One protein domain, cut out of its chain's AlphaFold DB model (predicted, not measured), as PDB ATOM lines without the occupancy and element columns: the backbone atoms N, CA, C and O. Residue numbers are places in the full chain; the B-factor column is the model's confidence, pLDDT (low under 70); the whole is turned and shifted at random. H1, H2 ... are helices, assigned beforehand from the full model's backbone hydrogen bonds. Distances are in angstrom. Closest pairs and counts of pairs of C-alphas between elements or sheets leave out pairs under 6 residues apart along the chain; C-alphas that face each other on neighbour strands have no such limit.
ATOM      1  N   LEU A   2     -10.590 -16.810  20.329       71.81
ATOM      2  CA  LEU A   2      -9.749 -18.026  20.293       71.81
ATOM      3  C   LEU A   2      -8.427 -17.854  21.067       71.81
ATOM      4  O   LEU A   2      -8.082 -18.708  21.879       71.81
ATOM      5  N   CYS A   3      -7.751 -16.711  20.898       73.94
ATOM      6  CA  CYS A   3      -6.514 -16.389  21.618       73.94
ATOM      7  C   CYS A   3      -6.690 -16.430  23.148       73.94
ATOM      8  O   CYS A   3      -5.841 -16.961  23.854       73.94
ATOM      9  N   THR A   4      -7.808 -15.914  23.672       73.56
ATOM     10  CA  THR A   4      -8.050 -15.811  25.123       73.56
ATOM     11  C   THR A   4      -8.411 -17.152  25.751       73.56
ATOM     12  O   THR A   4      -7.903 -17.479  26.819       73.56
ATOM     13  N   TRP A   5      -9.252 -17.958  25.099       71.62
ATOM     14  CA  TRP A   5      -9.655 -19.254  25.655       71.62
ATOM     15  C   TRP A   5      -8.547 -20.302  25.590       71.62
ATOM     16  O   TRP A   5      -8.433 -21.129  26.496       71.62
ATOM     17  N   TYR A   6      -7.723 -20.254  24.542       70.69
ATOM     18  CA  TYR A   6      -6.651 -21.223  24.329       70.69
ATOM     19  C   TYR A   6      -5.271 -20.732  24.768       70.69
ATOM     20  O   TYR A   6      -4.339 -21.530  24.791       70.69
ATOM     21  N   GLY A   7      -5.143 -19.460  25.155       74.69
ATOM     22  CA  GLY A   7      -3.861 -18.864  25.537       74.69
ATOM     23  C   GLY A   7      -2.854 -18.825  24.387       74.69
ATOM     24  O   GLY A   7      -1.658 -18.924  24.637       74.69
ATOM     25  N   LEU A   8      -3.339 -18.737  23.147       79.31
ATOM     26  CA  LEU A   8      -2.515 -18.749  21.939       79.31
ATOM     27  C   LEU A   8      -2.066 -17.334  21.585       79.31
ATOM     28  O   LEU A   8      -2.844 -16.379  21.702       79.31
ATOM     29  N   SER A   9      -0.833 -17.210  21.104       82.25
ATOM     30  CA  SER A   9      -0.363 -15.997  20.438       82.25
ATOM     31  C   SER A   9      -1.033 -15.815  19.073       82.25
ATOM     32  O   SER A   9      -1.553 -16.762  18.487       82.25
ATOM     33  N   ASP A  10      -1.018 -14.589  18.545       81.62
ATOM     34  CA  ASP A  10      -1.676 -14.276  17.269       81.62
ATOM     35  C   ASP A  10      -1.080 -15.070  16.083       81.62
ATOM     36  O   ASP A  10      -1.811 -15.402  15.155       81.62
ATOM     37  N   GLY A  11       0.210 -15.435  16.141       81.94
ATOM     38  CA  GLY A  11       0.853 -16.320  15.157       81.94
ATOM     39  C   GLY A  11       0.445 -17.785  15.316       81.94
ATOM     40  O   GLY A  11       0.089 -18.443  14.347       81.94
ATOM     41  N   GLU A  12       0.378 -18.286  16.551       81.56
ATOM     42  CA  GLU A  12      -0.107 -19.650  16.794       81.56
ATOM     43  C   GLU A  12      -1.579 -19.816  16.402       81.56
ATOM     44  O   GLU A  12      -1.998 -20.907  16.037       81.56
ATOM     45  N   VAL A  13      -2.391 -18.759  16.475       82.25
ATOM     46  CA  VAL A  13      -3.782 -18.817  16.011       82.25
ATOM     47  C   VAL A  13      -3.857 -19.058  14.507       82.25
ATOM     48  O   VAL A  13      -4.683 -19.861  14.086       82.25
ATOM     49  N   GLU A  14      -3.002 -18.418  13.713       84.62
ATOM     50  CA  GLU A  14      -2.918 -18.660  12.269       84.62
ATOM     51  C   GLU A  14      -2.549 -20.120  11.977       84.62
ATOM     52  O   GLU A  14      -3.262 -20.809  11.242       84.62
ATOM     53  N   ASP A  15      -1.495 -20.624  12.622       84.25
ATOM     54  CA  ASP A  15      -1.047 -22.010  12.459       84.25
ATOM     55  C   ASP A  15      -2.151 -23.009  12.840       84.25
ATOM     56  O   ASP A  15      -2.419 -23.972  12.120       84.25
ATOM     57  N   GLN A  16      -2.847 -22.763  13.955       81.75
ATOM     58  CA  GLN A  16      -3.905 -23.649  14.444       81.75
ATOM     59  C   GLN A  16      -5.174 -23.588  13.592       81.75
ATOM     60  O   GLN A  16      -5.875 -24.593  13.486       81.75
ATOM     61  N   VAL A  17      -5.491 -22.442  12.984       81.75
ATOM     62  CA  VAL A  17      -6.614 -22.333  12.039       81.75
ATOM     63  C   VAL A  17      -6.314 -23.106  10.755       81.75
ATOM     64  O   VAL A  17      -7.225 -23.736  10.216       81.75
ATOM     65  N   ASN A  18      -5.055 -23.119  10.309       83.69
ATOM     66  CA  ASN A  18      -4.613 -23.913   9.162       83.69
ATOM     67  C   ASN A  18      -4.597 -25.426   9.452       83.69
ATOM     68  O   ASN A  18      -5.008 -26.215   8.605       83.69
ATOM     69  N   ASP A  19      -4.146 -25.841  10.639       82.50
ATOM     70  CA  ASP A  19      -4.023 -27.262  11.005       82.50
ATOM     71  C   ASP A  19      -5.369 -27.887  11.414       82.50
ATOM     72  O   ASP A  19      -5.702 -29.018  11.050       82.50
ATOM     73  N   ARG A  20      -6.190 -27.148  12.172       78.31
ATOM     74  CA  ARG A  20      -7.398 -27.687  12.807       78.31
ATOM     75  C   ARG A  20      -8.667 -27.136  12.178       78.31
ATOM     76  O   ARG A  20      -9.082 -26.004  12.421       78.31
ATOM     77  N   LEU A  21      -9.412 -28.027  11.523       78.50
ATOM     78  CA  LEU A  21     -10.743 -27.723  10.982       78.50
ATOM     79  C   LEU A  21     -11.738 -27.229  12.047       78.50
ATOM     80  O   LEU A  21     -12.671 -26.502  11.723       78.50
ATOM     81  N   SER A  22     -11.557 -27.590  13.320       77.62
ATOM     82  CA  SER A  22     -12.388 -27.073  14.415       77.62
ATOM     83  C   SER A  22     -12.198 -25.571  14.642       77.62
ATOM     84  O   SER A  22     -13.176 -24.881  14.929       77.62
ATOM     85  N   PHE A  23     -10.976 -25.058  14.471       76.06
ATOM     86  CA  PHE A  23     -10.654 -23.636  14.593       76.06
ATOM     87  C   PHE A  23     -11.164 -22.857  13.381       76.06
ATOM     88  O   PHE A  23     -11.812 -21.827  13.554       76.06
ATOM     89  N   SER A  24     -10.967 -23.399  12.176       77.12
ATOM     90  CA  SER A  24     -11.519 -22.833  10.938       77.12
ATOM     91  C   SER A  24     -13.055 -22.753  10.980       77.12
ATOM     92  O   SER A  24     -13.636 -21.681  10.794       77.12
ATOM     93  N   ARG A  25     -13.730 -23.833  11.402       80.50
ATOM     94  CA  ARG A  25     -15.195 -23.860  11.564       80.50
ATOM     95  C   ARG A  25     -15.694 -22.901  12.645       80.50
ATOM     96  O   ARG A  25     -16.773 -22.339  12.491       80.50
ATOM     97  N   PHE A  26     -14.936 -22.704  13.726       76.56
ATOM     98  CA  PHE A  26     -15.270 -21.711  14.751       76.56
ATOM     99  C   PHE A  26     -15.153 -20.278  14.219       76.56
ATOM    100  O   PHE A  26     -15.998 -19.442  14.527       76.56
ATOM    101  N   ALA A  27     -14.133 -20.001  13.404       76.69
ATOM    102  CA  ALA A  27     -13.968 -18.717  12.728       76.69
ATOM    103  C   ALA A  27     -15.000 -18.491  11.604       76.69
ATOM    104  O   ALA A  27     -15.104 -17.381  11.090       76.69
ATOM    105  N   GLY A  28     -15.778 -19.519  11.245       81.88
ATOM    106  CA  GLY A  28     -16.742 -19.467  10.151       81.88
ATOM    107  C   GLY A  28     -16.093 -19.496   8.767       81.88
ATOM    108  O   GLY A  28     -16.744 -19.105   7.804       81.88
ATOM    109  N   LEU A  29     -14.837 -19.938   8.676       80.88
ATOM    110  CA  LEU A  29     -14.112 -20.086   7.418       80.88
ATOM    111  C   LEU A  29     -14.459 -21.440   6.783       80.88
ATOM    112  O   LEU A  29     -14.477 -22.479   7.451       80.88
ATOM    113  N   GLY A  30     -14.774 -21.422   5.493       76.81
ATOM    114  CA  GLY A  30     -14.886 -22.606   4.653       76.81
ATOM    115  C   GLY A  30     -13.517 -23.201   4.318       76.81
ATOM    116  O   GLY A  30     -12.476 -22.583   4.518       76.81
ATOM    117  N   MET A  31     -13.510 -24.419   3.770       71.50
ATOM    118  CA  MET A  31     -12.269 -25.101   3.354       71.50
ATOM    119  C   MET A  31     -11.532 -24.381   2.213       71.50
ATOM    120  O   MET A  31     -10.340 -24.599   2.024       71.50
ATOM    121  N   GLU A  32     -12.249 -23.567   1.442       76.19
ATOM    122  CA  GLU A  32     -11.739 -22.790   0.308       76.19
ATOM    123  C   GLU A  32     -11.496 -21.312   0.648       76.19
ATOM    124  O   GLU A  32     -10.953 -20.573  -0.176       76.19
ATOM    125  N   ASP A  33     -11.875 -20.882   1.854       78.31
ATOM    126  CA  ASP A  33     -11.715 -19.497   2.280       78.31
ATOM    127  C   ASP A  33     -10.269 -19.208   2.689       78.31
ATOM    128  O   ASP A  33      -9.542 -20.054   3.214       78.31
ATOM    129  N   THR A  34      -9.841 -17.969   2.453       76.81
ATOM    130  CA  THR A  34      -8.486 -17.534   2.805       76.81
ATOM    131  C   THR A  34      -8.354 -17.386   4.318       76.81
ATOM    132  O   THR A  34      -9.087 -16.614   4.940       76.81
ATOM    133  N   VAL A  35      -7.389 -18.097   4.904       79.25
ATOM    134  CA  VAL A  35      -7.058 -17.979   6.326       79.25
ATOM    135  C   VAL A  35      -6.430 -16.606   6.592       79.25
ATOM    136  O   VAL A  35      -5.525 -16.195   5.861       79.25
ATOM    137  N   PRO A  36      -6.906 -15.862   7.605       77.31
ATOM    138  CA  PRO A  36      -6.330 -14.571   7.946       77.31
ATOM    139  C   PRO A  36      -4.924 -14.746   8.529       77.31
ATOM    140  O   PRO A  36      -4.734 -15.489   9.488       77.31
ATOM    141  N   ASP A  37      -3.969 -13.992   7.987       84.75
ATOM    142  CA  ASP A  37      -2.614 -13.865   8.533       84.75
ATOM    143  C   ASP A  37      -2.649 -13.300   9.968       84.75
ATOM    144  O   ASP A  37      -3.519 -12.492  10.327       84.75
ATOM    145  N   SER A  38      -1.664 -13.677  10.775       79.62
ATOM    146  CA  SER A  38      -1.417 -13.214  12.142       79.62
ATOM    147  C   SER A  38      -1.526 -11.690  12.305       79.62
ATOM    148  O   SER A  38      -2.074 -11.187  13.294       79.62
ATOM    149  N   THR A  39      -1.083 -10.918  11.306       84.69
ATOM    150  CA  THR A  39      -1.178  -9.450  11.321       84.69
ATOM    151  C   THR A  39      -2.621  -8.950  11.238       84.69
ATOM    152  O   THR A  39      -2.968  -7.933  11.849       84.69
ATOM    153  N   THR A  40      -3.486  -9.679  10.534       83.62
ATOM    154  CA  THR A  40      -4.915  -9.376  10.399       83.62
ATOM    155  C   THR A  40      -5.638  -9.625  11.719       83.62
ATOM    156  O   THR A  40      -6.409  -8.773  12.167       83.62
ATOM    157  N   VAL A  41      -5.324 -10.738  12.390       82.44
ATOM    158  CA  VAL A  41      -5.850 -11.065  13.726       82.44
ATOM    159  C   VAL A  41      -5.442 -10.000  14.749       82.44
ATOM    160  O   VAL A  41      -6.277  -9.518  15.519       82.44
ATOM    161  N   CYS A  42      -4.180  -9.564  14.708       85.25
ATOM    162  CA  CYS A  42      -3.668  -8.514  15.585       85.25
ATOM    163  C   CYS A  42      -4.401  -7.178  15.377       85.25
ATOM    164  O   CYS A  42      -4.884  -6.584  16.340       85.25
ATOM    165  N   ARG A  43      -4.565  -6.733  14.122       86.00
ATOM    166  CA  ARG A  43      -5.299  -5.496  13.795       86.00
ATOM    167  C   ARG A  43      -6.748  -5.544  14.263       86.00
ATOM    168  O   ARG A  43      -7.229  -4.579  14.848       86.00
ATOM    169  N   PHE A  44      -7.423  -6.667  14.039       83.75
ATOM    170  CA  PHE A  44      -8.794  -6.870  14.499       83.75
ATOM    171  C   PHE A  44      -8.903  -6.736  16.022       83.75
ATOM    172  O   PHE A  44      -9.798  -6.054  16.523       83.75
ATOM    173  N   ARG A  45      -7.960  -7.325  16.770       82.75
ATOM    174  CA  ARG A  45      -7.922  -7.183  18.228       82.75
ATOM    175  C   ARG A  45      -7.691  -5.736  18.649       82.75
ATOM    176  O   ARG A  45      -8.407  -5.268  19.525       82.75
ATOM    177  N   SER A  46      -6.742  -5.034  18.033       86.56
ATOM    178  CA  SER A  46      -6.472  -3.629  18.363       86.56
ATOM    179  C   SER A  46      -7.715  -2.758  18.190       86.56
ATOM    180  O   SER A  46      -8.053  -2.017  19.103       86.56
ATOM    181  N   VAL A  47      -8.465  -2.933  17.095       89.06
ATOM    182  CA  VAL A  47      -9.726  -2.203  16.862       89.06
ATOM    183  C   VAL A  47     -10.774  -2.506  17.940       89.06
ATOM    184  O   VAL A  47     -11.464  -1.603  18.405       89.06
ATOM    185  N   LEU A  48     -10.899  -3.765  18.368       84.06
ATOM    186  CA  LEU A  48     -11.849  -4.144  19.422       84.06
ATOM    187  C   LEU A  48     -11.462  -3.614  20.806       84.06
ATOM    188  O   LEU A  48     -12.347  -3.289  21.597       84.06
ATOM    189  N   VAL A  49     -10.163  -3.556  21.097       86.31
ATOM    190  CA  VAL A  49      -9.634  -3.015  22.355       86.31
ATOM    191  C   VAL A  49      -9.776  -1.495  22.383       86.31
ATOM    192  O   VAL A  49     -10.215  -0.953  23.387       86.31
ATOM    193  N   GLU A  50      -9.490  -0.805  21.277       86.19
ATOM    194  CA  GLU A  50      -9.721   0.642  21.147       86.19
ATOM    195  C   GLU A  50     -11.198   1.017  21.329       86.19
ATOM    196  O   GLU A  50     -11.507   2.092  21.838       86.19
ATOM    197  N   ALA A  51     -12.111   0.122  20.945       87.06
ATOM    198  CA  ALA A  51     -13.546   0.300  21.126       87.06
ATOM    199  C   ALA A  51     -14.070  -0.111  22.520       87.06
ATOM    200  O   ALA A  51     -15.266   0.033  22.755       87.06
ATOM    201  N   ASP A  52     -13.229  -0.651  23.414       84.62
ATOM    202  CA  ASP A  52     -13.613  -1.222  24.726       84.62
ATOM    203  C   ASP A  52     -14.691  -2.333  24.644       84.62
ATOM    204  O   ASP A  52     -15.339  -2.719  25.616       84.62
ATOM    205  N   LEU A  53     -14.897  -2.891  23.447       85.38
ATOM    206  CA  LEU A  53     -15.906  -3.923  23.184       85.38
ATOM    207  C   LEU A  53     -15.363  -5.333  23.406       85.38
ATOM    208  O   LEU A  53     -16.144  -6.283  23.466       85.38
ATOM    209  N   TYR A  54     -14.040  -5.486  23.503       82.12
ATOM    210  CA  TYR A  54     -13.393  -6.791  23.588       82.12
ATOM    211  C   TYR A  54     -13.883  -7.611  24.789       82.12
ATOM    212  O   TYR A  54     -14.331  -8.748  24.613       82.12
ATOM    213  N   ASP A  55     -13.853  -7.018  25.984       82.69
ATOM    214  CA  ASP A  55     -14.231  -7.696  27.226       82.69
ATOM    215  C   ASP A  55     -15.744  -7.925  27.297       82.69
ATOM    216  O   ASP A  55     -16.191  -9.033  27.588       82.69
ATOM    217  N   THR A  56     -16.540  -6.929  26.897       85.69
ATOM    218  CA  THR A  56     -18.009  -7.034  26.847       85.69
ATOM    219  C   THR A  56     -18.469  -8.184  25.949       85.69
ATOM    220  O   THR A  56     -19.373  -8.945  26.302       85.69
ATOM    221  N   LEU A  57     -17.843  -8.337  24.777       82.69
ATOM    222  CA  LEU A  57     -18.147  -9.445  23.879       82.69
ATOM    223  C   LEU A  57     -17.760 -10.776  24.518       82.69
ATOM    224  O   LEU A  57     -18.563 -11.706  24.515       82.69
ATOM    225  N   LEU A  58     -16.550 -10.873  25.073       81.75
ATOM    226  CA  LEU A  58     -16.067 -12.102  25.697       81.75
ATOM    227  C   LEU A  58     -16.981 -12.562  26.842       81.75
ATOM    228  O   LEU A  58     -17.298 -13.750  26.926       81.75
ATOM    229  N   ASP A  59     -17.445 -11.633  27.673       80.88
ATOM    230  CA  ASP A  59     -18.359 -11.912  28.779       80.88
ATOM    231  C   ASP A  59     -19.726 -12.393  28.293       80.88
ATOM    232  O   ASP A  59     -20.266 -13.364  28.826       80.88
ATOM    233  N   GLU A  60     -20.269 -11.790  27.234       84.69
ATOM    234  CA  GLU A  60     -21.526 -12.248  26.642       84.69
ATOM    235  C   GLU A  60     -21.386 -13.657  26.040       84.69
ATOM    236  O   GLU A  60     -22.271 -14.501  26.213       84.69
ATOM    237  N   PHE A  61     -20.250 -13.964  25.406       79.19
ATOM    238  CA  PHE A  61     -19.956 -15.323  24.944       79.19
ATOM    239  C   PHE A  61     -19.863 -16.315  26.107       79.19
ATOM    240  O   PHE A  61     -20.461 -17.392  26.041       79.19
ATOM    241  N   ASN A  62     -19.169 -15.953  27.186       80.38
ATOM    242  CA  ASN A  62     -19.074 -16.788  28.381       80.38
ATOM    243  C   ASN A  62     -20.463 -17.032  28.996       80.38
ATOM    244  O   ASN A  62     -20.815 -18.181  29.265       80.38
ATOM    245  N   ARG A  63     -21.304 -15.995  29.103       81.25
ATOM    246  CA  ARG A  63     -22.687 -16.096  29.593       81.25
ATOM    247  C   ARG A  63     -23.518 -17.075  28.762       81.25
ATOM    248  O   ARG A  63     -24.251 -17.900  29.307       81.25
ATOM    249  N   GLN A  64     -23.401 -17.023  27.435       81.88
ATOM    250  CA  GLN A  64     -24.110 -17.951  26.547       81.88
ATOM    251  C   GLN A  64     -23.625 -19.400  26.692       81.88
ATOM    252  O   GLN A  64     -24.424 -20.333  26.567       81.88
ATOM    253  N   LEU A  65     -22.334 -19.603  26.958       75.50
ATOM    254  CA  LEU A  65     -21.758 -20.929  27.191       75.50
ATOM    255  C   LEU A  65     -22.187 -21.501  28.546       75.50
ATOM    256  O   LEU A  65     -22.573 -22.672  28.615       75.50
ATOM    257  N   GLU A  66     -22.238 -20.669  29.586       75.44
ATOM    258  CA  GLU A  66     -22.753 -21.039  30.906       75.44
ATOM    259  C   GLU A  66     -24.220 -21.475  30.849       75.44
ATOM    260  O   GLU A  66     -24.569 -22.524  31.393       75.44
ATOM    261  N   VAL A  67     -25.066 -20.743  30.113       76.06
ATOM    262  CA  VAL A  67     -26.479 -21.114  29.895       76.06
ATOM    263  C   VAL A  67     -26.607 -22.487  29.229       76.06
ATOM    264  O   VAL A  67     -27.524 -23.249  29.532       76.06
ATOM    265  N   LYS A  68     -25.669 -22.846  28.348       73.56
ATOM    266  CA  LYS A  68     -25.626 -24.155  27.677       73.56
ATOM    267  C   LYS A  68     -24.966 -25.251  28.532       73.56
ATOM    268  O   LYS A  68     -24.849 -26.390  28.076       73.56
ATOM    269  N   GLY A  69     -24.562 -24.938  29.765       64.31
ATOM    270  CA  GLY A  69     -23.919 -25.865  30.696       64.31
ATOM    271  C   GLY A  69     -22.462 -26.182  30.350       64.31
ATOM    272  O   GLY A  69     -21.937 -27.200  30.802       64.31
ATOM    273  N   VAL A  70     -21.810 -25.343  29.538       65.25
ATOM    274  CA  VAL A  70     -20.398 -25.469  29.167       65.25
ATOM    275  C   VAL A  70     -19.605 -24.435  29.959       65.25
ATOM    276  O   VAL A  70     -19.570 -23.259  29.615       65.25
ATOM    277  N   ILE A  71     -18.961 -24.876  31.040       61.75
ATOM    278  CA  ILE A  71     -18.068 -24.018  31.826       61.75
ATOM    279  C   ILE A  71     -16.713 -23.985  31.119       61.75
ATOM    280  O   ILE A  71     -15.960 -24.962  31.172       61.75
ATOM    281  N   VAL A  72     -16.395 -22.867  30.466       57.56
ATOM    282  CA  VAL A  72     -15.080 -22.649  29.856       57.56
ATOM    283  C   VAL A  72     -14.076 -22.359  30.966       57.56
ATOM    284  O   VAL A  72     -13.916 -21.233  31.427       57.56
ATOM    285  N   LYS A  73     -13.396 -23.402  31.444       58.16
ATOM    286  CA  LYS A  73     -12.191 -23.222  32.256       58.16
ATOM    287  C   LYS A  73     -11.036 -22.950  31.302       58.16
ATOM    288  O   LYS A  73     -10.850 -23.729  30.375       58.16
ATOM    289  N   HIS A  74     -10.275 -21.883  31.549       53.53
ATOM    290  CA  HIS A  74      -9.020 -21.582  30.855       53.53
ATOM    291  C   HIS A  74      -8.112 -22.819  30.907       53.53
ATOM    292  O   HIS A  74      -7.504 -23.121  31.934       53.53
ATOM    293  N   GLY A  75      -8.109 -23.599  29.837       48.03
ATOM    294  CA  GLY A  75      -7.504 -24.918  29.798       48.03
ATOM    295  C   GLY A  75      -7.214 -25.275  28.355       48.03
ATOM    296  O   GLY A  75      -8.117 -25.299  27.522       48.03
ATOM    297  N   ALA A  76      -5.937 -25.517  28.069       42.41
ATOM    298  CA  ALA A  76      -5.461 -25.872  26.743       42.41
ATOM    299  C   ALA A  76      -6.199 -27.112  26.209       42.41
ATOM    300  O   ALA A  76      -6.321 -28.122  26.910       42.41
ATOM    301  N   ILE A  77      -6.660 -27.050  24.955       50.59
ATOM    302  CA  ILE A  77      -7.149 -28.236  24.246       50.59
ATOM    303  C   ILE A  77      -5.941 -29.107  23.922       50.59
ATOM    304  O   ILE A  77      -5.177 -28.825  22.996       50.59
TER     305      ILE A  77
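This is residues 2 to 77 of the 196 residues of the protein "ISPg1, transposase family protein" of Alloprevotella tannerae ATCC 51259 (UniProt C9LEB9). Two longer helices, H4 and H5, meet near their ends as an open L, and the short helices H1, H2 and H3 lie at the side of the L to which H4 begins, with H1 in the space between H2 and H5. H2 links this loose group together, meeting H1, H3 and the first turns of H4, while H5 makes the other arm and the tail after it folds back toward H1. The printed part has 76 residues with five named helices, in the order H1, H2, H3, H4, H5, and no named strand; the class is all helix. By its radius of gyration of the C-alphas, 13.1 A, the whole is compact, and it spans 33 by 28 by 20 A.

H1, residues 2 to 6, and H2, residues 10 to 19, only just touch, with 3 pairs of C-alphas within 8 A; their closest C-alphas, those of Cys 3 and Val 13, are 6.7 A apart. H2 and H3, residues 21 to 27, touch only at the corner by their link, with the closest C-alphas, those of Val 17 and Phe 23, 5.0 A apart. They run opposite ways at a steep tilt of 50 degrees. H1 and H3 are only just apart, with their closest C-alphas at 8.0 A. H4, residues 38 to 50, touches H2 with residues 38 to 42 alone; the closest C-alphas, those of Gly 11 and Ser 38, are 4.9 A apart. H2 and H4 run opposite ways at a steep tilt of 52 degrees. H2 is the hub, touching three helices. H5, residues 53 to 67, is close to H4 but not clearly touching; the closest C-alphas, those of Leu 48 and Tyr 54, are 5.2 A apart. The lines of H4 and H5 stand about perpendicular, at 84 degrees. H5 is apart from H1, H2 and H3. In H1, H3, H4 and H5 every O i to N i+4 pair is within hydrogen-bond range; in H2 it is 5 of 6.

H1 begins at C-alpha 2, (-9.749, -18.026, 20.293), and measures 6.0 A from first to last C-alpha. H2 measures 14.6 A and H3 9.7 A. H4 measures 18.5 A and begins at C-alpha 38, (-1.417, -13.214, 12.142). H5, 21.3 A, ends at C-alpha 67, (-26.479, -21.114, 29.895).

The two C-alphas farthest apart, those of Thr 39 and Gly 69, are 34.1 A apart. The printed part has no cut and no long link; the link of 10 residues from H3 to H4 is short, and the others are tight. Residues 64 to 69, of which 64 to 67 belong to H5, stand free. The mean pLDDT of the printed part is 77.5, and residues 69 to 77 are under 70.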